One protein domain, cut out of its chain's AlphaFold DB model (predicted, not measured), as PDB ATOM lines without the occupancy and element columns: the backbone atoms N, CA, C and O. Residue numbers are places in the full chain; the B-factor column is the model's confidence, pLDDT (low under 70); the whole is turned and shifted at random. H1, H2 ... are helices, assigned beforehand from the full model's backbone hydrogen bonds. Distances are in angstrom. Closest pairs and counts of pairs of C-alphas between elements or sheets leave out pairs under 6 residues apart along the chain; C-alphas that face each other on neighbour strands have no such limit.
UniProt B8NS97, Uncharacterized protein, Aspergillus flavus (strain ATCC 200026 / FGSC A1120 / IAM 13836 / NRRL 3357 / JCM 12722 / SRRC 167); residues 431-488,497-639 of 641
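This is residues 431 to 488 and 497 to 639 of the 641 residues of an uncharacterized protein of Aspergillus flavus (strain ATCC 200026 / FGSC A1120 / IAM 13836 / NRRL 3357 / JCM 12722 / SRRC 167) (UniProt B8NS97). Two long helices, H2 and H4, cross as an X. H1 packs at the first end of H2, and a cluster of four helices, H5 to H8, gathers at the last end of H4, while H3 and H9 pair up near the other end of H4. A long unnamed stretch, residues 610 to 630, leads from the cluster back to H9. The printed part has 201 residues with nine named helices, H1 to H9 in chain order, and no named strand; the class is all helix, though under half of the residues, 98, are in named elements. It is compact, with a radius of gyration of the C-alphas of 17.9 A and spans of 52 by 51 by 30 A.

H1 is residues 432 to 437, with C-alpha 432 at (190.075, 207.309, 129.312). H2, residues 444 to 463, is the longest by residues and measures 28.1 A. H3 is residues 473 to 480. H4, residues 523 to 539, measures 24.4 A and begins with C-alpha 523 at (188.260, 190.433, 133.633). H5 is residues 547 to 552, and H6, residues 566 to 582, measures 24.3 A. H7 is residues 585 to 591, H8 is residues 600 to 609, and H9 is residues 631 to 637, with C-alpha 637 at (194.144, 183.978, 138.167).

H1 touches residues 445 to 449 of H2, about perpendicular at 86 degrees, closest at the C-alphas of Ala 437 and Gly 446, 4.4 A. H2, with residues 448 to 456, touches H4 at 71 degrees, only just about perpendicular; the C-alphas of Ala 452 and Met 529 are closest, 5.0 A. H3 touches H9 at 75 degrees, about perpendicular, closest at the C-alphas of Ile 477 and Ala 633, 5.8 A. Residues 536 to 537 of H4 touch residues 577 to 581 of H6 at a steep tilt of 49 degrees, closest at the C-alphas of Ala 537 and Leu 581, 6.6 A. H5 touches H8 at a steep tilt of 44 degrees, the C-alphas of His 549 and Glu 601 being closest, 6.4 A. H7 touches H8, closest at the C-alphas of Leu 591 and Ala 603, 4.6 A. In each of the nine helices every O i to N i+4 pair is within hydrogen-bond range.

The C-alphas of Val 488 and Gly 564 are the two farthest apart, 55.3 A. Residues 489 to 496 are not printed; C-alphas 488 and 497 are 19.8 A apart across the cut. The links H5 to H6 and H8 to H9 are long. Mean pLDDT of the printed part is 85.5; it is under 70 at residues 485 to 488, 497 to 505, 507 to 508, 619 to 628 and 639.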
ATOM      1  N   ARG A 431     192.819 204.512 132.281       94.75
ATOM      2  CA  ARG A 431     192.178 204.568 130.955       94.75
ATOM      3  C   ARG A 431     191.190 205.725 130.832       94.75
ATOM      4  O   ARG A 431     190.531 206.113 131.794       94.75
ATOM      5  N   GLU A 432     191.015 206.220 129.607       93.62
ATOM      6  CA  GLU A 432     190.075 207.309 129.312       93.62
ATOM      7  C   GLU A 432     188.617 206.915 129.630       93.62
ATOM      8  O   GLU A 432     187.840 207.761 130.071       93.62
ATOM      9  N   GLU A 433     188.251 205.632 129.508       93.88
ATOM     10  CA  GLU A 433     186.924 205.145 129.919       93.88
ATOM     11  C   GLU A 433     186.691 205.311 131.431       93.88
ATOM     12  O   GLU A 433     185.660 205.849 131.830       93.88
ATOM     13  N   MET A 434     187.658 204.934 132.281       94.44
ATOM     14  CA  MET A 434     187.557 205.141 133.734       94.44
ATOM     15  C   MET A 434     187.614 206.636 134.090       94.44
ATOM     16  O   MET A 434     186.880 207.091 134.965       94.44
ATOM     17  N   MET A 435     188.425 207.427 133.383       94.25
ATOM     18  CA  MET A 435     188.449 208.888 133.533       94.25
ATOM     19  C   MET A 435     187.108 209.546 133.171       94.25
ATOM     20  O   MET A 435     186.757 210.563 133.767       94.25
ATOM     21  N   THR A 436     186.356 208.960 132.235       93.25
ATOM     22  CA  THR A 436     184.997 209.385 131.866       93.25
ATOM     23  C   THR A 436     183.982 208.934 132.918       93.25
ATOM     24  O   THR A 436     183.214 209.754 133.410       93.25
ATOM     25  N   ALA A 437     184.040 207.674 133.358       93.38
ATOM     26  CA  ALA A 437     183.193 207.130 134.423       93.38
ATOM     27  C   ALA A 437     183.323 207.899 135.755       93.38
ATOM     28  O   ALA A 437     182.340 208.103 136.464       93.38
ATOM     29  N   LEU A 438     184.522 208.399 136.076       91.19
ATOM     30  CA  LEU A 438     184.766 209.271 137.232       91.19
ATOM     31  C   LEU A 438     184.032 210.627 137.156       91.19
ATOM     32  O   LEU A 438     183.838 211.251 138.200       91.19
ATOM     33  N   CYS A 439     183.607 211.070 135.966       87.62
ATOM     34  CA  CYS A 439     182.770 212.261 135.761       87.62
ATOM     35  C   CYS A 439     181.259 211.972 135.844       87.62
ATOM     36  O   CYS A 439     180.476 212.915 135.940       87.62
ATOM     37  N   GLU A 440     180.837 210.706 135.768       87.69
ATOM     38  CA  GLU A 440     179.436 210.295 135.597       87.69
ATOM     39  C   GLU A 440     178.968 209.427 136.784       87.69
ATOM     40  O   GLU A 440     178.835 208.212 136.652       87.69
ATOM     41  N   PRO A 441     178.720 210.011 137.973       74.75
ATOM     42  CA  PRO A 441     178.467 209.242 139.195       74.75
ATOM     43  C   PRO A 441     177.188 208.389 139.159       74.75
ATOM     44  O   PRO A 441     177.121 207.393 139.873       74.75
ATOM     45  N   ASP A 442     176.201 208.757 138.335       80.44
ATOM     46  CA  ASP A 442     174.927 208.039 138.187       80.44
ATOM     47  C   ASP A 442     174.931 206.984 137.052       80.44
ATOM     48  O   ASP A 442     173.894 206.369 136.794       80.44
ATOM     49  N   SER A 443     176.052 206.766 136.344       90.81
ATOM     50  CA  SER A 443     176.144 205.750 135.279       90.81
ATOM     51  C   SER A 443     176.555 204.370 135.810       90.81
ATOM     52  O   SER A 443     177.170 204.244 136.870       90.81
ATOM     53  N   GLU A 444     176.250 203.306 135.057       91.12
ATOM     54  CA  GLU A 444     176.675 201.937 135.402       91.12
ATOM     55  C   GLU A 444     178.210 201.825 135.466       91.12
ATOM     56  O   GLU A 444     178.755 201.097 136.293       91.12
ATOM     57  N   GLN A 445     178.912 202.605 134.640       90.62
ATOM     58  CA  GLN A 445     180.367 202.718 134.631       90.62
ATOM     59  C   GLN A 445     180.875 203.477 135.868       90.62
ATOM     60  O   GLN A 445     181.827 203.030 136.507       90.62
ATOM     61  N   GLY A 446     180.228 204.582 136.257       92.69
ATOM     62  CA  GLY A 446     180.546 205.305 137.494       92.69
ATOM     63  C   GLY A 446     180.362 204.436 138.743       92.69
ATOM     64  O   GLY A 446     181.215 204.443 139.634       92.69
ATOM     65  N   ALA A 447     179.302 203.623 138.763       93.06
ATOM     66  CA  ALA A 447     179.060 202.625 139.799       93.06
ATOM     67  C   ALA A 447     180.124 201.513 139.799       93.06
ATOM     68  O   ALA A 447     180.594 201.141 140.871       93.06
ATOM     69  N   ALA A 448     180.558 201.020 138.631       95.44
ATOM     70  CA  ALA A 448     181.611 200.003 138.522       95.44
ATOM     71  C   ALA A 448     182.956 200.472 139.108       95.44
ATOM     72  O   ALA A 448     183.615 199.702 139.812       95.44
ATOM     73  N   VAL A 449     183.328 201.743 138.902       96.62
ATOM     74  CA  VAL A 449     184.528 202.348 139.512       96.62
ATOM     75  C   VAL A 449     184.411 202.410 141.040       96.62
ATOM     76  O   VAL A 449     185.377 202.101 141.740       96.62
ATOM     77  N   ASP A 450     183.237 202.744 141.579       96.69
ATOM     78  CA  ASP A 450     183.018 202.762 143.033       96.69
ATOM     79  C   ASP A 450     183.108 201.364 143.632       96.69
ATOM     80  O   ASP A 450     183.802 201.143 144.624       96.69
ATOM     81  N   ASP A 451     182.480 200.399 142.972       97.44
ATOM     82  CA  ASP A 451     182.560 198.979 143.288       97.44
ATOM     83  C   ASP A 451     184.013 198.457 143.242       97.44
ATOM     84  O   ASP A 451     184.414 197.681 144.113       97.44
ATOM     85  N   ALA A 452     184.840 198.914 142.295       98.00
ATOM     86  CA  ALA A 452     186.271 198.598 142.236       98.00
ATOM     87  C   ALA A 452     187.058 199.208 143.413       98.00
ATOM     88  O   ALA A 452     187.870 198.511 144.028       98.00
ATOM     89  N   ILE A 453     186.782 200.461 143.797       98.19
ATOM     90  CA  ILE A 453     187.389 201.103 144.978       98.19
ATOM     91  C   ILE A 453     186.996 200.363 146.265       98.19
ATOM     92  O   ILE A 453     187.861 200.068 147.096       98.19
ATOM     93  N   TRP A 454     185.722 199.991 146.419       98.00
ATOM     94  CA  TRP A 454     185.251 199.191 147.552       98.00
ATOM     95  C   TRP A 454     185.918 197.811 147.614       98.00
ATOM     96  O   TRP A 454     186.314 197.370 148.697       98.00
ATOM     97  N   ARG A 455     186.100 197.140 146.469       97.88
ATOM     98  CA  ARG A 455     186.810 195.854 146.387       97.88
ATOM     99  C   ARG A 455     188.290 195.988 146.751       97.88
ATOM    100  O   ARG A 455     188.767 195.204 147.567       97.88
ATOM    101  N   VAL A 456     189.001 196.993 146.230       97.81
ATOM    102  CA  VAL A 456     190.410 197.256 146.592       97.81
ATOM    103  C   VAL A 456     190.544 197.552 148.089       97.81
ATOM    104  O   VAL A 456     191.416 196.992 148.753       97.81
ATOM    105  N   TRP A 457     189.648 198.359 148.663       97.12
ATOM    106  CA  TRP A 457     189.658 198.649 150.100       97.12
ATOM    107  C   TRP A 457     189.381 197.393 150.946       97.12
ATOM    108  O   TRP A 457     190.072 197.146 151.937       97.12
ATOM    109  N   THR A 458     188.428 196.557 150.526       95.81
ATOM    110  CA  THR A 458     188.116 195.279 151.190       95.81
ATOM    111  C   THR A 458     189.318 194.341 151.152       95.81
ATOM    112  O   THR A 458     189.707 193.808 152.190       95.81
ATOM    113  N   PHE A 459     189.980 194.218 149.999       95.38
ATOM    114  CA  PHE A 459     191.209 193.441 149.842       95.38
ATOM    115  C   PHE A 459     192.314 193.918 150.801       95.38
ATOM    116  O   PHE A 459     192.922 193.105 151.497       95.38
ATOM    117  N   CYS A 460     192.514 195.234 150.924       94.25
ATOM    118  CA  CYS A 460     193.455 195.829 151.880       94.25
ATOM    119  C   CYS A 460     193.111 195.477 153.341       94.25
ATOM    120  O   CYS A 460     193.986 195.098 154.113       94.25
ATOM    121  N   HIS A 461     191.832 195.537 153.734       91.06
ATOM    122  CA  HIS A 461     191.411 195.205 155.106       91.06
ATOM    123  C   HIS A 461     191.434 193.701 155.425       91.06
ATOM    124  O   HIS A 461     191.599 193.324 156.592       91.06
ATOM    125  N   LEU A 462     191.301 192.843 154.410       90.00
ATOM    126  CA  LEU A 462     191.460 191.398 154.546       90.00
ATOM    127  C   LEU A 462     192.936 190.994 154.630       90.00
ATOM    128  O   LEU A 462     193.291 190.246 155.542       90.00
ATOM    129  N   PHE A 463     193.777 191.474 153.714       89.75
ATOM    130  CA  PHE A 463     195.099 190.893 153.460       89.75
ATOM    131  C   PHE A 463     196.290 191.797 153.803       89.75
ATOM    132  O   PHE A 463     197.396 191.283 153.929       89.75
ATOM    133  N   GLY A 464     196.098 193.113 153.943       86.56
ATOM    134  CA  GLY A 464     197.193 194.081 154.070       86.56
ATOM    135  C   GLY A 464     198.048 193.931 155.332       86.56
ATOM    136  O   GLY A 464     197.676 193.247 156.288       86.56
ATOM    137  N   SER A 465     199.193 194.617 155.351       81.69
ATOM    138  CA  SER A 465     200.304 194.413 156.295       81.69
ATOM    139  C   SER A 465     199.893 194.424 157.767       81.69
ATOM    140  O   SER A 465     200.361 193.601 158.543       81.69
ATOM    141  N   ARG A 466     198.927 195.268 158.162       78.31
ATOM    142  CA  ARG A 466     198.360 195.308 159.533       78.31
ATOM    143  C   ARG A 466     197.534 194.065 159.935       78.31
ATOM    144  O   ARG A 466     196.812 194.109 160.935       78.31
ATOM    145  N   LYS A 467     197.591 192.982 159.156       74.88
ATOM    146  CA  LYS A 467     197.030 191.655 159.453       74.88
ATOM    147  C   LYS A 467     198.067 190.526 159.383       74.88
ATOM    148  O   LYS A 467     197.701 189.404 159.707       74.88
ATOM    149  N   ASP A 468     199.285 190.794 158.905       75.25
ATOM    150  CA  ASP A 468     200.314 189.789 158.583       75.25
ATOM    151  C   ASP A 468     199.878 188.752 157.513       75.25
ATOM    152  O   ASP A 468     200.398 187.637 157.452       75.25
ATOM    153  N   ARG A 469     198.926 189.119 156.634       79.81
ATOM    154  CA  ARG A 469     198.292 188.221 155.633       79.81
ATOM    155  C   ARG A 469     198.664 188.503 154.176       79.81
ATOM    156  O   ARG A 469     198.032 187.981 153.256       79.81
ATOM    157  N   GLU A 470     199.716 189.283 153.948       81.50
ATOM    158  CA  GLU A 470     200.180 189.638 152.600       81.50
ATOM    159  C   GLU A 470     200.609 188.409 151.787       81.50
ATOM    160  O   GLU A 470     200.448 188.366 150.567       81.50
ATOM    161  N   TRP A 471     201.093 187.386 152.493       79.50
ATOM    162  CA  TRP A 471     201.551 186.109 151.952       79.50
ATOM    163  C   TRP A 471     200.427 185.070 151.791       79.50
ATOM    164  O   TRP A 471     200.671 184.003 151.228       79.50
ATOM    165  N   ASP A 472     199.192 185.367 152.226       81.56
ATOM    166  CA  ASP A 472     198.016 184.493 152.069       81.56
ATOM    167  C   ASP A 472     197.470 184.530 150.629       81.56
ATOM    168  O   ASP A 472     196.330 184.908 150.352       81.56
ATOM    169  N   LEU A 473     198.315 184.133 149.677       84.12
ATOM    170  CA  LEU A 473     197.984 184.051 148.256       84.12
ATOM    171  C   LEU A 473     196.796 183.103 148.007       84.12
ATOM    172  O   LEU A 473     196.002 183.332 147.096       84.12
ATOM    173  N   ALA A 474     196.638 182.067 148.837       83.69
ATOM    174  CA  ALA A 474     195.507 181.145 148.779       83.69
ATOM    175  C   ALA A 474     194.183 181.845 149.128       83.69
ATOM    176  O   ALA A 474     193.218 181.737 148.366       83.69
ATOM    177  N   GLY A 475     194.138 182.595 150.230       86.44
ATOM    178  CA  GLY A 475     193.002 183.421 150.628       86.44
ATOM    179  C   GLY A 475     192.688 184.513 149.610       86.44
ATOM    180  O   GLY A 475     191.531 184.658 149.215       86.44
ATOM    181  N   GLN A 476     193.709 185.216 149.110       90.81
ATOM    182  CA  GLN A 476     193.571 186.261 148.086       90.81
ATOM    183  C   GLN A 476     192.937 185.703 146.799       90.81
ATOM    184  O   GLN A 476     191.945 186.240 146.303       90.81
ATOM    185  N   ILE A 477     193.440 184.570 146.294       88.81
ATOM    186  CA  ILE A 477     192.897 183.884 145.110       88.81
ATOM    187  C   ILE A 477     191.472 183.360 145.352       88.81
ATOM    188  O   ILE A 477     190.653 183.380 144.432       88.81
ATOM    189  N   GLN A 478     191.142 182.879 146.556       89.69
ATOM    190  CA  GLN A 478     189.777 182.438 146.868       89.69
ATOM    191  C   GLN A 478     188.793 183.611 146.940       89.69
ATOM    192  O   GLN A 478     187.697 183.505 146.385       89.69
ATOM    193  N   TRP A 479     189.197 184.736 147.531       93.75
ATOM    194  CA  TRP A 479     188.379 185.943 147.617       93.75
ATOM    195  C   TRP A 479     188.064 186.539 146.237       93.75
ATOM    196  O   TRP A 479     186.898 186.764 145.912       93.75
ATOM    197  N   LEU A 480     189.078 186.697 145.376       94.06
ATOM    198  CA  LEU A 480     188.905 187.191 143.999       94.06
ATOM    199  C   LEU A 480     188.038 186.247 143.136       94.06
ATOM    200  O   LEU A 480     187.337 186.686 142.227       94.06
ATOM    201  N   ARG A 481     188.035 184.942 143.447       91.38
ATOM    202  CA  ARG A 481     187.155 183.929 142.830       91.38
ATOM    203  C   ARG A 481     185.745 183.872 143.443       91.38
ATOM    204  O   ARG A 481     185.000 182.950 143.117       91.38
ATOM    205  N   GLY A 482     185.385 184.793 144.341       88.19
ATOM    206  CA  GLY A 482     184.074 184.829 145.001       88.19
ATOM    207  C   GLY A 482     183.776 183.612 145.875       88.19
ATOM    208  O   GLY A 482     182.611 183.287 146.107       88.19
ATOM    209  N   LYS A 483     184.806 182.876 146.318       85.00
ATOM    210  CA  LYS A 483     184.624 181.641 147.086       85.00
ATOM    211  C   LYS A 483     184.295 181.964 148.535       85.00
ATOM    212  O   LYS A 483     185.168 182.001 149.399       85.00
ATOM    213  N   THR A 484     183.009 182.160 148.794       77.19
ATOM    214  CA  THR A 484     182.465 182.286 150.146       77.19
ATOM    215  C   THR A 484     182.744 181.012 150.940       77.19
ATOM    216  O   THR A 484     182.352 179.918 150.517       77.19
ATOM    217  N   CYS A 485     183.356 181.130 152.116       63.81
ATOM    218  CA  CYS A 485     183.396 180.024 153.065       63.81
ATOM    219  C   CYS A 485     181.975 179.775 153.601       63.81
ATOM    220  O   CYS A 485     181.281 180.708 154.003       63.81
ATOM    221  N   GLY A 486     181.515 178.523 153.549       52.25
ATOM    222  CA  GLY A 486     180.158 178.168 153.959       52.25
ATOM    223  C   GLY A 486     179.941 178.271 155.472       52.25
ATOM    224  O   GLY A 486     180.884 178.224 156.254       52.25
ATOM    225  N   ALA A 487     178.673 178.324 155.895       46.34
ATOM    226  CA  ALA A 487     178.302 178.238 157.316       46.34
ATOM    227  C   ALA A 487     178.688 176.886 157.958       46.34
ATOM    228  O   ALA A 487     178.800 176.780 159.177       46.34
ATOM    229  N   VAL A 488     178.926 175.862 157.133       43.66
ATOM    230  CA  VAL A 488     179.771 174.727 157.500       43.66
ATOM    231  C   VAL A 488     181.217 175.158 157.260       43.66
ATOM    232  O   VAL A 488     181.659 175.193 156.110       43.66
ATOM    233  N   PRO A 497     197.730 170.259 160.786       44.84
ATOM    234  CA  PRO A 497     198.529 170.432 161.995       44.84
ATOM    235  C   PRO A 497     199.602 171.529 161.844       44.84
ATOM    236  O   PRO A 497     200.453 171.654 162.724       44.84
ATOM    237  N   ASP A 498     199.623 172.272 160.729       51.62
ATOM    238  CA  ASP A 498     200.668 173.255 160.445       51.62
ATOM    239  C   ASP A 498     200.392 174.595 161.165       51.62
ATOM    240  O   ASP A 498     199.354 175.220 160.929       51.62
ATOM    241  N   PRO A 499     201.299 175.081 162.036       51.50
ATOM    242  CA  PRO A 499     201.103 176.336 162.757       51.50
ATOM    243  C   PRO A 499     201.197 177.595 161.874       51.50
ATOM    244  O   PRO A 499     200.957 178.689 162.380       51.50
ATOM    245  N   SER A 500     201.527 177.485 160.583       51.78
ATOM    246  CA  SER A 500     201.466 178.617 159.647       51.78
ATOM    247  C   SER A 500     200.040 178.943 159.173       51.78
ATOM    248  O   SER A 500     199.749 180.110 158.896       51.78
ATOM    249  N   ASP A 501     199.116 177.971 159.166       54.25
ATOM    250  CA  ASP A 501     197.743 178.171 158.669       54.25
ATOM    251  C   ASP A 501     196.911 179.135 159.535       54.25
ATOM    252  O   ASP A 501     195.977 179.763 159.026       54.25
ATOM    253  N   PHE A 502     197.255 179.306 160.821       57.25
ATOM    254  CA  PHE A 502     196.551 180.199 161.759       57.25
ATOM    255  C   PHE A 502     196.479 181.658 161.285       57.25
ATOM    256  O   PHE A 502     195.529 182.364 161.626       57.25
ATOM    257  N   ASN A 503     197.457 182.104 160.489       56.56
ATOM    258  CA  ASN A 503     197.501 183.466 159.960       56.56
ATOM    259  C   ASN A 503     196.731 183.626 158.638       56.56
ATOM    260  O   ASN A 503     196.616 184.742 158.144       56.56
ATOM    261  N   THR A 504     196.168 182.569 158.047       65.69
ATOM    262  CA  THR A 504     195.347 182.710 156.829       65.69
ATOM    263  C   THR A 504     193.990 183.354 157.140       65.69
ATOM    264  O   THR A 504     193.420 183.186 158.219       65.69
ATOM    265  N   VAL A 505     193.401 184.070 156.177       68.94
ATOM    266  CA  VAL A 505     192.001 184.520 156.287       68.94
ATOM    267  C   VAL A 505     191.036 183.332 156.310       68.94
ATOM    268  O   VAL A 505     189.953 183.425 156.874       68.94
ATOM    269  N   LEU A 506     191.441 182.209 155.716       71.88
ATOM    270  CA  LEU A 506     190.628 181.009 155.549       71.88
ATOM    271  C   LEU A 506     190.476 180.199 156.848       71.88
ATOM    272  O   LEU A 506     189.511 179.447 156.972       71.88
ATOM    273  N   PHE A 507     191.375 180.377 157.825       69.19
ATOM    274  CA  PHE A 507     191.268 179.748 159.145       69.19
ATOM    275  C   PHE A 507     190.092 180.301 159.969       69.19
ATOM    276  O   PHE A 507     189.435 179.572 160.713       69.19
ATOM    277  N   THR A 508     189.792 181.596 159.847       68.62
ATOM    278  CA  THR A 508     188.590 182.220 160.423       68.62
ATOM    279  C   THR A 508     188.150 183.381 159.522       68.62
ATOM    280  O   THR A 508     188.517 184.535 159.768       68.62
ATOM    281  N   PRO A 509     187.393 183.089 158.448       75.94
ATOM    282  CA  PRO A 509     186.957 184.100 157.496       75.94
ATOM    283  C   PRO A 509     185.927 185.031 158.151       75.94
ATOM    284  O   PRO A 509     185.033 184.553 158.857       75.94
ATOM    285  N   PRO A 510     186.028 186.357 157.946       80.00
ATOM    286  CA  PRO A 510     185.067 187.306 158.499       80.00
ATOM    287  C   PRO A 510     183.682 187.132 157.865       80.00
ATOM    288  O   PRO A 510     183.542 186.614 156.751       80.00
ATOM    289  N   GLU A 511     182.644 187.620 158.548       78.81
ATOM    290  CA  GLU A 511     181.330 187.715 157.915       78.81
ATOM    291  C   GLU A 511     181.421 188.592 156.656       78.81
ATOM    292  O   GLU A 511     182.138 189.588 156.608       78.81
ATOM    293  N   GLY A 512     180.713 188.183 155.605       83.31
ATOM    294  CA  GLY A 512     180.745 188.860 154.313       83.31
ATOM    295  C   GLY A 512     181.814 188.360 153.341       83.31
ATOM    296  O   GLY A 512     181.640 188.615 152.157       83.31
ATOM    297  N   PHE A 513     182.833 187.606 153.780       90.56
ATOM    298  CA  PHE A 513     183.983 187.215 152.946       90.56
ATOM    299  C   PHE A 513     183.602 186.709 151.539       90.56
ATOM    300  O   PHE A 513     182.917 185.691 151.383       90.56
ATOM    301  N   ALA A 514     184.095 187.426 150.528       92.25
ATOM    302  CA  ALA A 514     183.907 187.225 149.093       92.25
ATOM    303  C   ALA A 514     182.459 187.358 148.574       92.25
ATOM    304  O   ALA A 514     182.203 187.093 147.397       92.25
ATOM    305  N   ARG A 515     181.492 187.762 149.412       92.56
ATOM    306  CA  ARG A 515     180.077 187.897 149.019       92.56
ATOM    307  C   ARG A 515     179.822 189.150 148.185       92.56
ATOM    308  O   ARG A 515     178.994 189.095 147.281       92.56
ATOM    309  N   GLY A 516     180.516 190.253 148.453       93.88
ATOM    310  CA  GLY A 516     180.414 191.507 147.701       93.88
ATOM    311  C   GLY A 516     180.911 191.392 146.257       93.88
ATOM    312  O   GLY A 516     180.507 192.165 145.391       93.88
ATOM    313  N   ASN A 517     181.711 190.368 145.959       95.12
ATOM    314  CA  ASN A 517     182.101 190.019 144.592       95.12
ATOM    315  C   ASN A 517     180.963 189.335 143.803       95.12
ATOM    316  O   ASN A 517     181.052 189.227 142.588       95.12
ATOM    317  N   GLN A 518     179.886 188.892 144.474       92.19
ATOM    318  CA  GLN A 518     178.703 188.207 143.911       92.19
ATOM    319  C   GLN A 518     178.986 186.942 143.068       92.19
ATOM    320  O   GLN A 518     178.083 186.380 142.449       92.19
ATOM    321  N   GLY A 519     180.222 186.453 143.098       91.06
ATOM    322  CA  GLY A 519     180.741 185.378 142.263       91.06
ATOM    323  C   GLY A 519     182.223 185.628 141.962       91.06
ATOM    324  O   GLY A 519     182.837 186.498 142.586       91.06
ATOM    325  N   PRO A 520     182.828 184.868 141.036       93.75
ATOM    326  CA  PRO A 520     184.144 185.199 140.502       93.75
ATOM    327  C   PRO A 520     184.102 186.565 139.811       93.75
ATOM    328  O   PRO A 520     183.191 186.815 139.022       93.75
ATOM    329  N   LEU A 521     185.089 187.420 140.085       95.56
ATOM    330  CA  LEU A 521     185.204 188.718 139.420       95.56
ATOM    331  C   LEU A 521     185.463 188.551 137.915       95.56
ATOM    332  O   LEU A 521     186.187 187.637 137.506       95.56
ATOM    333  N   SER A 522     184.882 189.435 137.099       95.38
ATOM    334  CA  SER A 522     185.144 189.478 135.654       95.38
ATOM    335  C   SER A 522     186.537 190.036 135.342       95.38
ATOM    336  O   SER A 522     187.182 190.655 136.189       95.38
ATOM    337  N   GLU A 523     187.001 189.843 134.104       94.00
ATOM    338  CA  GLU A 523     188.260 190.433 133.633       94.00
ATOM    339  C   GLU A 523     188.220 191.969 133.718       94.00
ATOM    340  O   GLU A 523     189.153 192.564 134.251       94.00
ATOM    341  N   ASP A 524     187.102 192.597 133.333       94.38
ATOM    342  CA  ASP A 524     186.900 194.049 133.455       94.38
ATOM    343  C   ASP A 524     186.987 194.521 134.915       94.38
ATOM    344  O   ASP A 524     187.726 195.452 135.222       94.38
ATOM    345  N   GLN A 525     186.315 193.827 135.845       96.31
ATOM    346  CA  GLN A 525     186.356 194.157 137.276       96.31
ATOM    347  C   GLN A 525     187.768 194.021 137.864       96.31
ATOM    348  O   GLN A 525     188.156 194.806 138.731       96.31
ATOM    349  N   LEU A 526     188.549 193.038 137.408       96.06
ATOM    350  CA  LEU A 526     189.945 192.870 137.815       96.06
ATOM    351  C   LEU A 526     190.843 193.969 137.221       96.06
ATOM    352  O   LEU A 526     191.725 194.463 137.924       96.06
ATOM    353  N   CYS A 527     190.598 194.391 135.978       95.19
ATOM    354  CA  CYS A 527     191.274 195.526 135.343       95.19
ATOM    355  C   CYS A 527     190.977 196.849 136.064       95.19
ATOM    356  O   CYS A 527     191.916 197.545 136.451       95.19
ATOM    357  N   ASP A 528     189.706 197.153 136.344       96.25
ATOM    358  CA  ASP A 528     189.314 198.369 137.064       96.25
ATOM    359  C   ASP A 528     189.957 198.423 138.465       96.25
ATOM    360  O   ASP A 528     190.465 199.460 138.894       96.25
ATOM    361  N   MET A 529     190.029 197.289 139.172       97.44
ATOM    362  CA  MET A 529     190.743 197.207 140.452       97.44
ATOM    363  C   MET A 529     192.266 197.396 140.312       97.44
ATOM    364  O   MET A 529     192.880 198.009 141.189       97.44
ATOM    365  N   ILE A 530     192.892 196.905 139.234       95.81
ATOM    366  CA  ILE A 530     194.316 197.152 138.929       95.81
ATOM    367  C   ILE A 530     194.573 198.637 138.659       95.81
ATOM    368  O   ILE A 530     195.584 199.170 139.120       95.81
ATOM    369  N   GLU A 531     193.671 199.325 137.967       95.88
ATOM    370  CA  GLU A 531     193.791 200.762 137.714       95.88
ATOM    371  C   GLU A 531     193.600 201.589 138.981       95.88
ATOM    372  O   GLU A 531     194.428 202.455 139.253       95.88
ATOM    373  N   VAL A 532     192.604 201.277 139.816       97.69
ATOM    374  CA  VAL A 532     192.433 201.919 141.131       97.69
ATOM    375  C   VAL A 532     193.680 201.728 142.006       97.69
ATOM    376  O   VAL A 532     194.178 202.694 142.586       97.69
ATOM    377  N   TRP A 533     194.235 200.512 142.056       96.94
ATOM    378  CA  TRP A 533     195.478 200.210 142.777       96.94
ATOM    379  C   TRP A 533     196.678 201.009 142.241       96.94
ATOM    380  O   TRP A 533     197.435 201.615 143.004       96.94
ATOM    381  N   THR A 534     196.832 201.070 140.916       96.12
ATOM    382  CA  THR A 534     197.928 201.789 140.244       96.12
ATOM    383  C   THR A 534     197.796 203.307 140.404       96.12
ATOM    384  O   THR A 534     198.791 204.005 140.619       96.12
ATOM    385  N   ALA A 535     196.572 203.831 140.376       97.00
ATOM    386  CA  ALA A 535     196.279 205.233 140.631       97.00
ATOM    387  C   ALA A 535     196.590 205.612 142.086       97.00
ATOM    388  O   ALA A 535     197.301 206.590 142.316       97.00
ATOM    389  N   MET A 536     196.157 204.800 143.061       96.75
ATOM    390  CA  MET A 536     196.529 204.952 144.474       96.75
ATOM    391  C   MET A 536     198.053 204.987 144.667       96.75
ATOM    392  O   MET A 536     198.553 205.859 145.378       96.75
ATOM    393  N   ALA A 537     198.805 204.117 143.985       95.25
ATOM    394  CA  ALA A 537     200.269 204.145 144.015       95.25
ATOM    395  C   ALA A 537     200.843 205.459 143.442       95.25
ATOM    396  O   ALA A 537     201.736 206.062 144.040       95.25
ATOM    397  N   SER A 538     200.309 205.959 142.319       95.38
ATOM    398  CA  SER A 538     200.792 207.205 141.698       95.38
ATOM    399  C   SER A 538     200.400 208.483 142.463       95.38
ATOM    400  O   SER A 538     201.076 209.514 142.341       95.38
ATOM    401  N   LEU A 539     199.374 208.433 143.323       96.00
ATOM    402  CA  LEU A 539     199.102 209.503 144.294       96.00
ATOM    403  C   LEU A 539     200.234 209.654 145.323       96.00
ATOM    404  O   LEU A 539     200.479 210.771 145.779       96.00
ATOM    405  N   LEU A 540     200.961 208.572 145.632       95.56
ATOM    406  CA  LEU A 540     202.099 208.562 146.558       95.56
ATOM    407  C   LEU A 540     203.459 208.862 145.892       95.56
ATOM    408  O   LEU A 540     204.437 209.095 146.601       95.56
ATOM    409  N   ASP A 541     203.543 208.924 144.555       93.00
ATOM    410  CA  ASP A 541     204.799 209.113 143.793       93.00
ATOM    411  C   ASP A 541     205.695 210.249 144.311       93.00
ATOM    412  O   ASP A 541     206.920 210.149 144.276       93.00
ATOM    413  N   PHE A 542     205.097 211.349 144.782       93.38
ATOM    414  CA  PHE A 542     205.835 212.531 145.241       93.38
ATOM    415  C   PHE A 542     206.681 212.278 146.504       93.38
ATOM    416  O   PHE A 542     207.558 213.085 146.822       93.38
ATOM    417  N   LEU A 543     206.445 211.156 147.193       94.88
ATOM    418  CA  LEU A 543     207.207 210.696 148.352       94.88
ATOM    419  C   LEU A 543     208.396 209.795 147.978       94.88
ATOM    420  O   LEU A 543     209.339 209.728 148.759       94.88
ATOM    421  N   ARG A 544     208.411 209.151 146.796       90.56
ATOM    422  CA  ARG A 544     209.392 208.098 146.430       90.56
ATOM    423  C   ARG A 544     210.866 208.515 146.542       90.56
ATOM    424  O   ARG A 544     211.708 207.683 146.845       90.56
ATOM    425  N   VAL A 545     211.174 209.796 146.334       89.62
ATOM    426  CA  VAL A 545     212.545 210.353 146.372       89.62
ATOM    427  C   VAL A 545     212.882 211.092 147.678       89.62
ATOM    428  O   VAL A 545     213.899 211.772 147.774       89.62
ATOM    429  N   GLN A 546     212.015 211.026 148.691       94.25
ATOM    430  CA  GLN A 546     212.065 211.903 149.867       94.25
ATOM    431  C   GLN A 546     212.813 211.286 151.061       94.25
ATOM    432  O   GLN A 546     212.386 211.446 152.206       94.25
ATOM    433  N   THR A 547     213.935 210.594 150.828       94.19
ATOM    434  CA  THR A 547     214.623 209.812 151.880       94.19
ATOM    435  C   THR A 547     215.042 210.649 153.087       94.19
ATOM    436  O   THR A 547     214.910 210.203 154.224       94.19
ATOM    437  N   SER A 548     215.448 211.906 152.875       93.06
ATOM    438  CA  SER A 548     215.783 212.845 153.952       93.06
ATOM    439  C   SER A 548     214.594 213.160 154.869       93.06
ATOM    440  O   SER A 548     214.772 213.283 156.080       93.06
ATOM    441  N   HIS A 549     213.377 213.250 154.319       94.75
ATOM    442  CA  HIS A 549     212.158 213.403 155.117       94.75
ATOM    443  C   HIS A 549     211.791 212.078 155.796       94.75
ATOM    444  O   HIS A 549     211.595 212.058 157.009       94.75
ATOM    445  N   ALA A 550     211.791 210.966 155.056       95.25
ATOM    446  CA  ALA A 550     211.507 209.633 155.588       95.25
ATOM    447  C   ALA A 550     212.405 209.284 156.794       95.25
ATOM    448  O   ALA A 550     211.909 208.856 157.838       95.25
ATOM    449  N   ARG A 551     213.713 209.569 156.706       93.94
ATOM    450  CA  ARG A 551     214.668 209.395 157.811       93.94
ATOM    451  C   ARG A 551     214.371 210.322 158.992       93.94
ATOM    452  O   ARG A 551     214.386 209.857 160.126       93.94
ATOM    453  N   ARG A 552     214.074 211.608 158.750       94.62
ATOM    454  CA  ARG A 552     213.743 212.589 159.807       94.62
ATOM    455  C   ARG A 552     212.477 212.223 160.591       94.62
ATOM    456  O   ARG A 552     212.399 212.541 161.773       94.62
ATOM    457  N   TYR A 553     211.516 211.562 159.949       95.88
ATOM    458  CA  TYR A 553     210.269 211.097 160.565       95.88
ATOM    459  C   TYR A 553     210.292 209.614 160.971       95.88
ATOM    460  O   TYR A 553     209.264 209.080 161.366       95.88
ATOM    461  N   GLY A 554     211.449 208.946 160.925       93.56
ATOM    462  CA  GLY A 554     211.625 207.623 161.530       93.56
ATOM    463  C   GLY A 554     211.209 206.415 160.685       93.56
ATOM    464  O   GLY A 554     211.242 205.306 161.204       93.56
ATOM    465  N   VAL A 555     210.908 206.569 159.389       94.94
ATOM    466  CA  VAL A 555     210.578 205.446 158.473       94.94
ATOM    467  C   VAL A 555     211.690 204.381 158.422       94.94
ATOM    468  O   VAL A 555     211.434 203.210 158.149       94.94
ATOM    469  N   PHE A 556     212.935 204.779 158.702       93.25
ATOM    470  CA  PHE A 556     214.111 203.903 158.728       93.25
ATOM    471  C   PHE A 556     214.609 203.565 160.150       93.25
ATOM    472  O   PHE A 556     215.739 203.104 160.297       93.25
ATOM    473  N   SER A 557     213.823 203.822 161.205       89.44
ATOM    474  CA  SER A 557     214.250 203.571 162.597       89.44
ATOM    475  C   SER A 557     214.492 202.087 162.878       89.44
ATOM    476  O   SER A 557     215.462 201.725 163.538       89.44
ATOM    477  N   GLU A 558     213.619 201.229 162.348       83.94
ATOM    478  CA  GLU A 558     213.576 199.787 162.630       83.94
ATOM    479  C   GLU A 558     214.234 198.942 161.519       83.94
ATOM    480  O   GLU A 558     214.305 197.721 161.612       83.94
ATOM    481  N   THR A 559     214.766 199.586 160.472       82.94
ATOM    482  CA  THR A 559     215.318 198.921 159.275       82.94
ATOM    483  C   THR A 559     216.826 198.659 159.342       82.94
ATOM    484  O   THR A 559     217.361 197.940 158.501       82.94
ATOM    485  N   GLY A 560     217.538 199.276 160.294       82.94
ATOM    486  CA  GLY A 560     219.000 199.179 160.422       82.94
ATOM    487  C   GLY A 560     219.809 199.892 159.325       82.94
ATOM    488  O   GLY A 560     221.018 199.689 159.239       82.94
ATOM    489  N   ILE A 561     219.177 200.717 158.479       87.12
ATOM    490  CA  ILE A 561     219.821 201.320 157.298       87.12
ATOM    491  C   ILE A 561     220.781 202.448 157.682       87.12
ATOM    492  O   ILE A 561     220.365 203.504 158.183       87.12
ATOM    493  N   THR A 562     222.055 202.257 157.333       85.88
ATOM    494  CA  THR A 562     223.147 203.227 157.490       85.88
ATOM    495  C   THR A 562     222.782 204.594 156.889       85.88
ATOM    496  O   THR A 562     222.414 204.662 155.713       85.88
ATOM    497  N   PRO A 563     222.882 205.705 157.646       86.12
ATOM    498  CA  PRO A 563     222.642 207.044 157.114       86.12
ATOM    499  C   PRO A 563     223.532 207.368 155.910       86.12
ATOM    500  O   PRO A 563     224.756 207.312 156.011       86.12
ATOM    501  N   GLY A 564     222.913 207.750 154.790       81.75
ATOM    502  CA  GLY A 564     223.624 208.163 153.578       81.75
ATOM    503  C   GLY A 564     223.816 207.075 152.519       81.75
ATOM    504  O   GLY A 564     224.227 207.418 151.408       81.75
ATOM    505  N   ASP A 565     223.461 205.810 152.786       88.00
ATOM    506  CA  ASP A 565     223.255 204.834 151.707       88.00
ATOM    507  C   ASP A 565     221.942 205.156 150.982       88.00
ATOM    508  O   ASP A 565     220.863 204.683 151.337       88.00
ATOM    509  N   LYS A 566     222.040 206.013 149.961       86.88
ATOM    510  CA  LYS A 566     220.882 206.451 149.174       86.88
ATOM    511  C   LYS A 566     220.168 205.296 148.484       86.88
ATOM    512  O   LYS A 566     218.949 205.330 148.394       86.88
ATOM    513  N   GLN A 567     220.894 204.282 148.014       88.12
ATOM    514  CA  GLN A 567     220.286 203.173 147.281       88.12
ATOM    515  C   GLN A 567     219.464 202.288 148.226       88.12
ATOM    516  O   GLN A 567     218.348 201.892 147.886       88.12
ATOM    517  N   GLN A 568     219.981 202.022 149.430       88.88
ATOM    518  CA  GLN A 568     219.241 201.292 150.456       88.88
ATOM    519  C   GLN A 568     218.070 202.127 151.012       88.88
ATOM    520  O   GLN A 568     216.982 201.588 151.213       88.88
ATOM    521  N   GLU A 569     218.247 203.441 151.196       91.94
ATOM    522  CA  GLU A 569     217.172 204.360 151.599       91.94
ATOM    523  C   GLU A 569     216.042 204.466 150.554       91.94
ATOM    524  O   GLU A 569     214.875 204.390 150.926       91.94
ATOM    525  N   GLU A 570     216.350 204.616 149.261       91.62
ATOM    526  CA  GLU A 570     215.359 204.702 148.170       91.62
ATOM    527  C   GLU A 570     214.611 203.371 147.973       91.62
ATOM    528  O   GLU A 570     213.386 203.354 147.800       91.62
ATOM    529  N   SER A 571     215.321 202.240 148.069       89.94
ATOM    530  CA  SER A 571     214.718 200.902 148.023       89.94
ATOM    531  C   SER A 571     213.770 200.667 149.202       89.94
ATOM    532  O   SER A 571     212.637 200.228 149.003       89.94
ATOM    533  N   MET A 572     214.182 201.021 150.421       91.94
ATOM    534  CA  MET A 572     213.345 200.850 151.611       91.94
ATOM    535  C   MET A 572     212.178 201.840 151.662       91.94
ATOM    536  O   MET A 572     211.097 201.489 152.122       91.94
ATOM    537  N   LEU A 573     212.357 203.063 151.155       94.69
ATOM    538  CA  LEU A 573     211.268 204.027 151.012       94.69
ATOM    539  C   LEU A 573     210.223 203.551 149.995       94.69
ATOM    540  O   LEU A 573     209.035 203.782 150.195       94.69
ATOM    541  N   SER A 574     210.644 202.842 148.947       92.88
ATOM    542  CA  SER A 574     209.719 202.197 148.008       92.88
ATOM    543  C   SER A 574     208.904 201.103 148.710       92.88
ATOM    544  O   SER A 574     207.679 201.181 148.709       92.88
ATOM    545  N   ALA A 575     209.566 200.184 149.426       91.00
ATOM    546  CA  ALA A 575     208.897 199.138 150.207       91.00
ATOM    547  C   ALA A 575     207.954 199.697 151.296       91.00
ATOM    548  O   ALA A 575     206.893 199.129 151.550       91.00
ATOM    549  N   TRP A 576     208.296 200.835 151.909       94.88
ATOM    550  CA  TRP A 576     207.413 201.529 152.851       94.88
ATOM    551  C   TRP A 576     206.163 202.111 152.175       94.88
ATOM    552  O   TRP A 576     205.072 202.064 152.739       94.88
ATOM    553  N   LEU A 577     206.291 202.650 150.959       95.25
ATOM    554  CA  LEU A 577     205.139 203.147 150.202       95.25
ATOM    555  C   LEU A 577     204.229 202.006 149.733       95.25
ATOM    556  O   LEU A 577     203.012 202.176 149.743       95.25
ATOM    557  N   ASP A 578     204.794 200.841 149.410       92.25
ATOM    558  CA  ASP A 578     204.015 199.633 149.133       92.25
ATOM    559  C   ASP A 578     203.286 199.143 150.404       92.25
ATOM    560  O   ASP A 578     202.091 198.855 150.342       92.25
ATOM    561  N   PHE A 579     203.931 199.181 151.580       93.06
ATOM    562  CA  PHE A 579     203.282 198.958 152.886       93.06
ATOM    563  C   PHE A 579     202.104 199.921 153.127       93.06
ATOM    564  O   PHE A 579     201.014 199.471 153.474       93.06
ATOM    565  N   ILE A 580     202.270 201.233 152.890       95.31
ATOM    566  CA  ILE A 580     201.165 202.210 152.983       95.31
ATOM    567  C   ILE A 580     200.028 201.850 152.017       95.31
ATOM    568  O   ILE A 580     198.854 201.981 152.371       95.31
ATOM    569  N   LEU A 581     200.356 201.383 150.811       94.56
ATOM    570  CA  LEU A 581     199.375 201.009 149.797       94.56
ATOM    571  C   LEU A 581     198.516 199.812 150.246       94.56
ATOM    572  O   LEU A 581     197.304 199.829 150.019       94.56
ATOM    573  N   THR A 582     199.083 198.833 150.971       94.06
ATOM    574  CA  THR A 582     198.306 197.708 151.539       94.06
ATOM    575  C   THR A 582     197.353 198.120 152.672       94.06
ATOM    576  O   THR A 582     196.410 197.386 152.969       94.06
ATOM    577  N   LEU A 583     197.533 199.301 153.282       93.50
ATOM    578  CA  LEU A 583     196.582 199.861 154.257       93.50
ATOM    579  C   LEU A 583     195.298 200.398 153.584       93.50
ATOM    580  O   LEU A 583     194.268 200.560 154.246       93.50
ATOM    581  N   GLY A 584     195.336 200.623 152.267       94.62
ATOM    582  CA  GLY A 584     194.184 200.948 151.426       94.62
ATOM    583  C   GLY A 584     193.839 202.441 151.300       94.62
ATOM    584  O   GLY A 584     194.545 203.304 151.831       94.62
ATOM    585  N   PRO A 585     192.732 202.771 150.596       95.94
ATOM    586  CA  PRO A 585     192.393 204.135 150.175       95.94
ATOM    587  C   PRO A 585     192.437 205.199 151.277       95.94
ATOM    588  O   PRO A 585     192.927 206.299 151.040       95.94
ATOM    589  N   ALA A 586     191.980 204.879 152.491       94.38
ATOM    590  CA  ALA A 586     191.986 205.820 153.612       94.38
ATOM    591  C   ALA A 586     193.406 206.243 154.043       94.38
ATOM    592  O   ALA A 586     193.620 207.409 154.365       94.38
ATOM    593  N   ALA A 587     194.387 205.335 154.016       95.69
ATOM    594  CA  ALA A 587     195.773 205.674 154.345       95.69
ATOM    595  C   ALA A 587     196.429 206.505 153.233       95.69
ATOM    596  O   ALA A 587     197.114 207.490 153.511       95.69
ATOM    597  N   VAL A 588     196.143 206.163 151.970       96.56
ATOM    598  CA  VAL A 588     196.570 206.947 150.803       96.56
ATOM    599  C   VAL A 588     196.003 208.369 150.866       96.56
ATOM    600  O   VAL A 588     196.749 209.321 150.644       96.56
ATOM    601  N   LEU A 589     194.728 208.545 151.242       95.00
ATOM    602  CA  LEU A 589     194.144 209.876 151.450       95.00
ATOM    603  C   LEU A 589     194.879 210.687 152.510       95.00
ATOM    604  O   LEU A 589     195.131 211.865 152.278       95.00
ATOM    605  N   GLU A 590     195.227 210.097 153.653       94.88
ATOM    606  CA  GLU A 590     195.875 210.843 154.736       94.88
ATOM    607  C   GLU A 590     197.304 211.288 154.411       94.88
ATOM    608  O   GLU A 590     197.752 212.310 154.932       94.88
ATOM    609  N   LEU A 591     198.001 210.590 153.507       95.31
ATOM    610  CA  LEU A 591     199.307 211.029 153.004       95.31
ATOM    611  C   LEU A 591     199.216 211.917 151.756       95.31
ATOM    612  O   LEU A 591     200.174 212.621 151.439       95.31
ATOM    613  N   ALA A 592     198.087 211.906 151.047       92.94
ATOM    614  CA  ALA A 592     197.896 212.603 149.778       92.94
ATOM    615  C   ALA A 592     196.633 213.485 149.762       92.94
ATOM    616  O   ALA A 592     196.016 213.642 148.710       92.94
ATOM    617  N   GLN A 593     196.255 214.118 150.885       87.25
ATOM    618  CA  GLN A 593     194.975 214.848 151.031       87.25
ATOM    619  C   GLN A 593     194.738 215.956 149.980       87.25
ATOM    620  O   GLN A 593     193.613 216.407 149.777       87.25
ATOM    621  N   SER A 594     195.796 216.435 149.321       83.00
ATOM    622  CA  SER A 594     195.740 217.357 148.175       83.00
ATOM    623  C   SER A 594     196.649 216.898 147.024       83.00
ATOM    624  O   SER A 594     197.186 217.716 146.274       83.00
ATOM    625  N   GLY A 595     196.855 215.585 146.900       79.00
ATOM    626  CA  GLY A 595     197.827 214.950 146.012       79.00
ATOM    627  C   GLY A 595     199.225 215.542 146.179       79.00
ATOM    628  O   GLY A 595     199.647 215.893 147.282       79.00
ATOM    629  N   ARG A 596     199.914 215.762 145.053       72.56
ATOM    630  CA  ARG A 596     201.293 216.290 145.011       72.56
ATOM    631  C   ARG A 596     201.461 217.705 145.603       72.56
ATOM    632  O   ARG A 596     202.587 218.177 145.710       72.56
ATOM    633  N   ARG A 597     200.372 218.390 145.993       77.12
ATOM    634  CA  ARG A 597     200.390 219.697 146.683       77.12
ATOM    635  C   ARG A 597     200.381 219.606 148.218       77.12
ATOM    636  O   ARG A 597     200.520 220.640 148.858       77.12
ATOM    637  N   PHE A 598     200.214 218.421 148.813       79.31
ATOM    638  CA  PHE A 598     200.118 218.260 150.276       79.31
ATOM    639  C   PHE A 598     201.449 218.507 151.021       79.31
ATOM    640  O   PHE A 598     201.450 218.925 152.178       79.31
ATOM    641  N   GLY A 599     202.578 218.315 150.330       88.19
ATOM    642  CA  GLY A 599     203.927 218.518 150.865       88.19
ATOM    643  C   GLY A 599     204.488 217.263 151.556       88.19
ATOM    644  O   GLY A 599     203.799 216.680 152.394       88.19
ATOM    645  N   PRO A 600     205.730 216.831 151.246       93.06
ATOM    646  CA  PRO A 600     206.329 215.652 151.877       93.06
ATOM    647  C   PRO A 600     206.397 215.735 153.405       93.06
ATOM    648  O   PRO A 600     206.065 214.766 154.076       93.06
ATOM    649  N   GLU A 601     206.783 216.886 153.964       93.75
ATOM    650  CA  GLU A 601     206.910 217.067 155.418       93.75
ATOM    651  C   GLU A 601     205.580 216.815 156.151       93.75
ATOM    652  O   GLU A 601     205.559 216.089 157.144       93.75
ATOM    653  N   THR A 602     204.460 217.313 155.610       93.88
ATOM    654  CA  THR A 602     203.105 217.059 156.128       93.88
ATOM    655  C   THR A 602     202.745 215.576 156.075       93.88
ATOM    656  O   THR A 602     202.250 215.028 157.057       93.88
ATOM    657  N   ALA A 603     203.033 214.908 154.953       95.50
ATOM    658  CA  ALA A 603     202.742 213.487 154.766       95.50
ATOM    659  C   ALA A 603     203.521 212.607 155.756       95.50
ATOM    660  O   ALA A 603     202.930 211.783 156.450       95.50
ATOM    661  N   PHE A 604     204.834 212.808 155.897       96.69
ATOM    662  CA  PHE A 604     205.623 212.031 156.856       96.69
ATOM    663  C   PHE A 604     205.271 212.360 158.318       96.69
ATOM    664  O   PHE A 604     205.288 211.462 159.161       96.69
ATOM    665  N   ALA A 605     204.861 213.597 158.627       95.00
ATOM    666  CA  ALA A 605     204.311 213.940 159.939       95.00
ATOM    667  C   ALA A 605     202.979 213.216 160.225       95.00
ATOM    668  O   ALA A 605     202.812 212.666 161.317       95.00
ATOM    669  N   HIS A 606     202.065 213.150 159.246       95.06
ATOM    670  CA  HIS A 606     200.820 212.378 159.342       95.06
ATOM    671  C   HIS A 606     201.113 210.889 159.557       95.06
ATOM    672  O   HIS A 606     200.641 210.315 160.539       95.06
ATOM    673  N   ALA A 607     201.959 210.286 158.716       96.19
ATOM    674  CA  ALA A 607     202.387 208.894 158.857       96.19
ATOM    675  C   ALA A 607     202.938 208.583 160.256       96.19
ATOM    676  O   ALA A 607     202.568 207.572 160.852       96.19
ATOM    677  N   ASN A 608     203.774 209.469 160.804       95.50
ATOM    678  CA  ASN A 608     204.302 209.311 162.154       95.50
ATOM    679  C   ASN A 608     203.190 209.378 163.216       95.50
ATOM    680  O   ASN A 608     203.150 208.549 164.120       95.50
ATOM    681  N   SER A 609     202.236 210.306 163.078       95.56
ATOM    682  CA  SER A 609     201.108 210.436 164.015       95.56
ATOM    683  C   SER A 609     200.129 209.250 163.999       95.56
ATOM    684  O   SER A 609     199.508 208.964 165.020       95.56
ATOM    685  N   TYR A 610     200.025 208.523 162.879       93.06
ATOM    686  CA  TYR A 610     199.231 207.290 162.757       93.06
ATOM    687  C   TYR A 610     200.006 206.001 163.110       93.06
ATOM    688  O   TYR A 610     199.452 204.894 163.011       93.06
ATOM    689  N   GLY A 611     201.280 206.120 163.502       93.62
ATOM    690  CA  GLY A 611     202.156 204.975 163.754       93.62
ATOM    691  C   GLY A 611     202.395 204.128 162.501       93.62
ATOM    692  O   GLY A 611     202.364 202.903 162.575       93.62
ATOM    693  N   TRP A 612     202.542 204.761 161.333       94.62
ATOM    694  CA  TRP A 612     202.929 204.107 160.071       94.62
ATOM    695  C   TRP A 612     204.439 204.171 159.811       94.62
ATOM    696  O   TRP A 612     204.925 203.575 158.859       94.62
ATOM    697  N   THR A 613     205.182 204.892 160.649       94.38
ATOM    698  CA  THR A 613     206.655 204.926 160.694       94.38
ATOM    699  C   THR A 613     207.242 203.790 161.537       94.38
ATOM    700  O   THR A 613     208.405 203.445 161.353       94.38
ATOM    701  N   HIS A 614     206.421 203.179 162.394       90.25
ATOM    702  CA  HIS A 614     206.679 201.922 163.096       90.25
ATOM    703  C   HIS A 614     206.055 200.786 162.277       90.25
ATOM    704  O   HIS A 614     204.831 200.627 162.250       90.25
ATOM    705  N   TRP A 615     206.881 200.068 161.520       90.31
ATOM    706  CA  TRP A 615     206.441 199.096 160.519       90.31
ATOM    707  C   TRP A 615     207.487 197.995 160.359       90.31
ATOM    708  O   TRP A 615     208.685 198.271 160.345       90.31
ATOM    709  N   THR A 616     207.036 196.751 160.201       85.62
ATOM    710  CA  THR A 616     207.923 195.611 159.950       85.62
ATOM    711  C   THR A 616     208.433 195.670 158.507       85.62
ATOM    712  O   THR A 616     207.626 195.507 157.588       85.62
ATOM    713  N   PRO A 617     209.740 195.868 158.257       80.56
ATOM    714  CA  PRO A 617     210.262 195.896 156.898       80.56
ATOM    715  C   PRO A 617     210.258 194.482 156.294       80.56
ATOM    716  O   PRO A 617     210.521 193.518 157.022       80.56
ATOM    717  N   PRO A 618     210.041 194.320 154.974       72.69
ATOM    718  CA  PRO A 618     210.213 193.032 154.313       72.69
ATOM    719  C   PRO A 618     211.608 192.461 154.584       72.69
ATOM    720  O   PRO A 618     212.616 193.161 154.442       72.69
ATOM    721  N   THR A 619     211.688 191.182 154.960       63.16
ATOM    722  CA  THR A 619     212.977 190.508 155.153       63.16
ATOM    723  C   THR A 619     213.727 190.487 153.823       63.16
ATOM    724  O   THR A 619     213.322 189.823 152.872       63.16
ATOM    725  N   PHE A 620     214.809 191.265 153.746       46.22
ATOM    726  CA  PHE A 620     215.486 191.603 152.493       46.22
ATOM    727  C   PHE A 620     216.160 190.363 151.877       46.22
ATOM    728  O   PHE A 620     217.320 190.054 152.150       46.22
ATOM    729  N   ASN A 621     215.404 189.615 151.074       44.06
ATOM    730  CA  ASN A 621     215.784 188.317 150.529       44.06
ATOM    731  C   ASN A 621     215.879 188.407 148.994       44.06
ATOM    732  O   ASN A 621     214.851 188.285 148.328       44.06
ATOM    733  N   PRO A 622     217.087 188.554 148.405       35.91
ATOM    734  CA  PRO A 622     217.287 188.779 146.963       35.91
ATOM    735  C   PRO A 622     216.854 187.635 146.024       35.91
ATOM    736  O   PRO A 622     217.191 187.650 144.841       35.91
ATOM    737  N   ARG A 623     216.181 186.605 146.548       30.78
ATOM    738  CA  ARG A 623     215.582 185.495 145.790       30.78
ATOM    739  C   ARG A 623     214.064 185.402 145.921       30.78
ATOM    740  O   ARG A 623     213.470 184.600 145.205       30.78
ATOM    741  N   SER A 624     213.438 186.193 146.793       39.12
ATOM    742  CA  SER A 624     212.000 186.407 146.671       39.12
ATOM    743  C   SER A 624     211.762 187.293 145.445       39.12
ATOM    744  O   SER A 624     212.447 188.309 145.321       39.12
ATOM    745  N   PRO A 625     210.808 186.974 144.550       41.41
ATOM    746  CA  PRO A 625     210.189 188.030 143.759       41.41
ATOM    747  C   PRO A 625     209.532 189.037 144.716       41.41
ATOM    748  O   PRO A 625     209.242 188.693 145.870       41.41
ATOM    749  N   ASP A 626     209.297 190.260 144.243       47.91
ATOM    750  CA  ASP A 626     208.655 191.308 145.037       47.91
ATOM    751  C   ASP A 626     207.378 190.793 145.713       47.91
ATOM    752  O   ASP A 626     206.643 189.970 145.145       47.91
ATOM    753  N   SER A 627     207.078 191.318 146.904       48.88
ATOM    754  CA  SER A 627     205.786 191.161 147.572       48.88
ATOM    755  C   SER A 627     204.713 191.909 146.779       48.88
ATOM    756  O   SER A 627     204.211 192.950 147.191       48.88
ATOM    757  N   GLY A 628     204.379 191.373 145.601       60.25
ATOM    758  CA  GLY A 628     203.358 191.852 144.674       60.25
ATOM    759  C   GLY A 628     201.960 191.602 145.221       60.25
ATOM    760  O   GLY A 628     201.136 190.960 144.573       60.25
ATOM    761  N   PHE A 629     201.718 192.084 146.433       76.19
ATOM    762  CA  PHE A 629     200.428 192.143 147.083       76.19
ATOM    763  C   PHE A 629     199.376 192.667 146.100       76.19
ATOM    764  O   PHE A 629     199.645 193.585 145.318       76.19
ATOM    765  N   PHE A 630     198.199 192.039 146.102       83.50
ATOM    766  CA  PHE A 630     197.144 192.205 145.097       83.50
ATOM    767  C   PHE A 630     197.542 191.794 143.660       83.50
ATOM    768  O   PHE A 630     196.982 190.841 143.115       83.50
ATOM    769  N   ILE A 631     198.533 192.441 143.042       87.69
ATOM    770  CA  ILE A 631     198.887 192.269 141.621       87.69
ATOM    771  C   ILE A 631     199.322 190.833 141.272       87.69
ATOM    772  O   ILE A 631     198.947 190.314 140.219       87.69
ATOM    773  N   SER A 632     200.086 190.157 142.132       85.00
ATOM    774  CA  SER A 632     200.473 188.751 141.941       85.00
ATOM    775  C   SER A 632     199.299 187.794 142.144       85.00
ATOM    776  O   SER A 632     199.229 186.784 141.448       85.00
ATOM    777  N   ALA A 633     198.340 188.125 143.019       86.12
ATOM    778  CA  ALA A 633     197.117 187.341 143.171       86.12
ATOM    779  C   ALA A 633     196.243 187.415 141.911       86.12
ATOM    780  O   ALA A 633     195.763 186.379 141.458       86.12
ATOM    781  N   VAL A 634     196.113 188.591 141.281       87.94
ATOM    782  CA  VAL A 634     195.402 188.716 139.995       87.94
ATOM    783  C   VAL A 634     196.153 187.993 138.867       87.94
ATOM    784  O   VAL A 634     195.551 187.194 138.152       87.94
ATOM    785  N   LYS A 635     197.482 188.147 138.752       86.38
ATOM    786  CA  LYS A 635     198.305 187.401 137.769       86.38
ATOM    787  C   LYS A 635     198.196 185.874 137.923       86.38
ATOM    788  O   LYS A 635     198.242 185.146 136.929       86.38
ATOM    789  N   ALA A 636     198.025 185.381 139.150       84.94
ATOM    790  CA  ALA A 636     197.806 183.963 139.436       84.94
ATOM    791  C   ALA A 636     196.404 183.455 139.033       84.94
ATOM    792  O   ALA A 636     196.210 182.247 138.920       84.94
ATOM    793  N   LEU A 637     195.432 184.342 138.776       83.56
ATOM    794  CA  LEU A 637     194.144 183.978 138.167       83.56
ATOM    795  C   LEU A 637     194.251 183.833 136.646       83.56
ATOM    796  O   LEU A 637     193.651 182.917 136.090       83.56
ATOM    797  N   SER A 638     195.030 184.702 135.995       73.38
ATOM    798  CA  SER A 638     195.270 184.693 134.542       73.38
ATOM    799  C   SER A 638     196.190 183.559 134.069       73.38
ATOM    800  O   SER A 638     196.375 183.369 132.869       73.38
ATOM    801  N   SER A 639     196.803 182.823 134.998       65.19
ATOM    802  CA  SER A 639     197.702 181.707 134.700       65.19
ATOM    803  C   SER A 639     196.900 180.404 134.545       65.19
ATOM    804  O   SER A 639     196.206 180.026 135.492       65.19
TER     805      SER A 639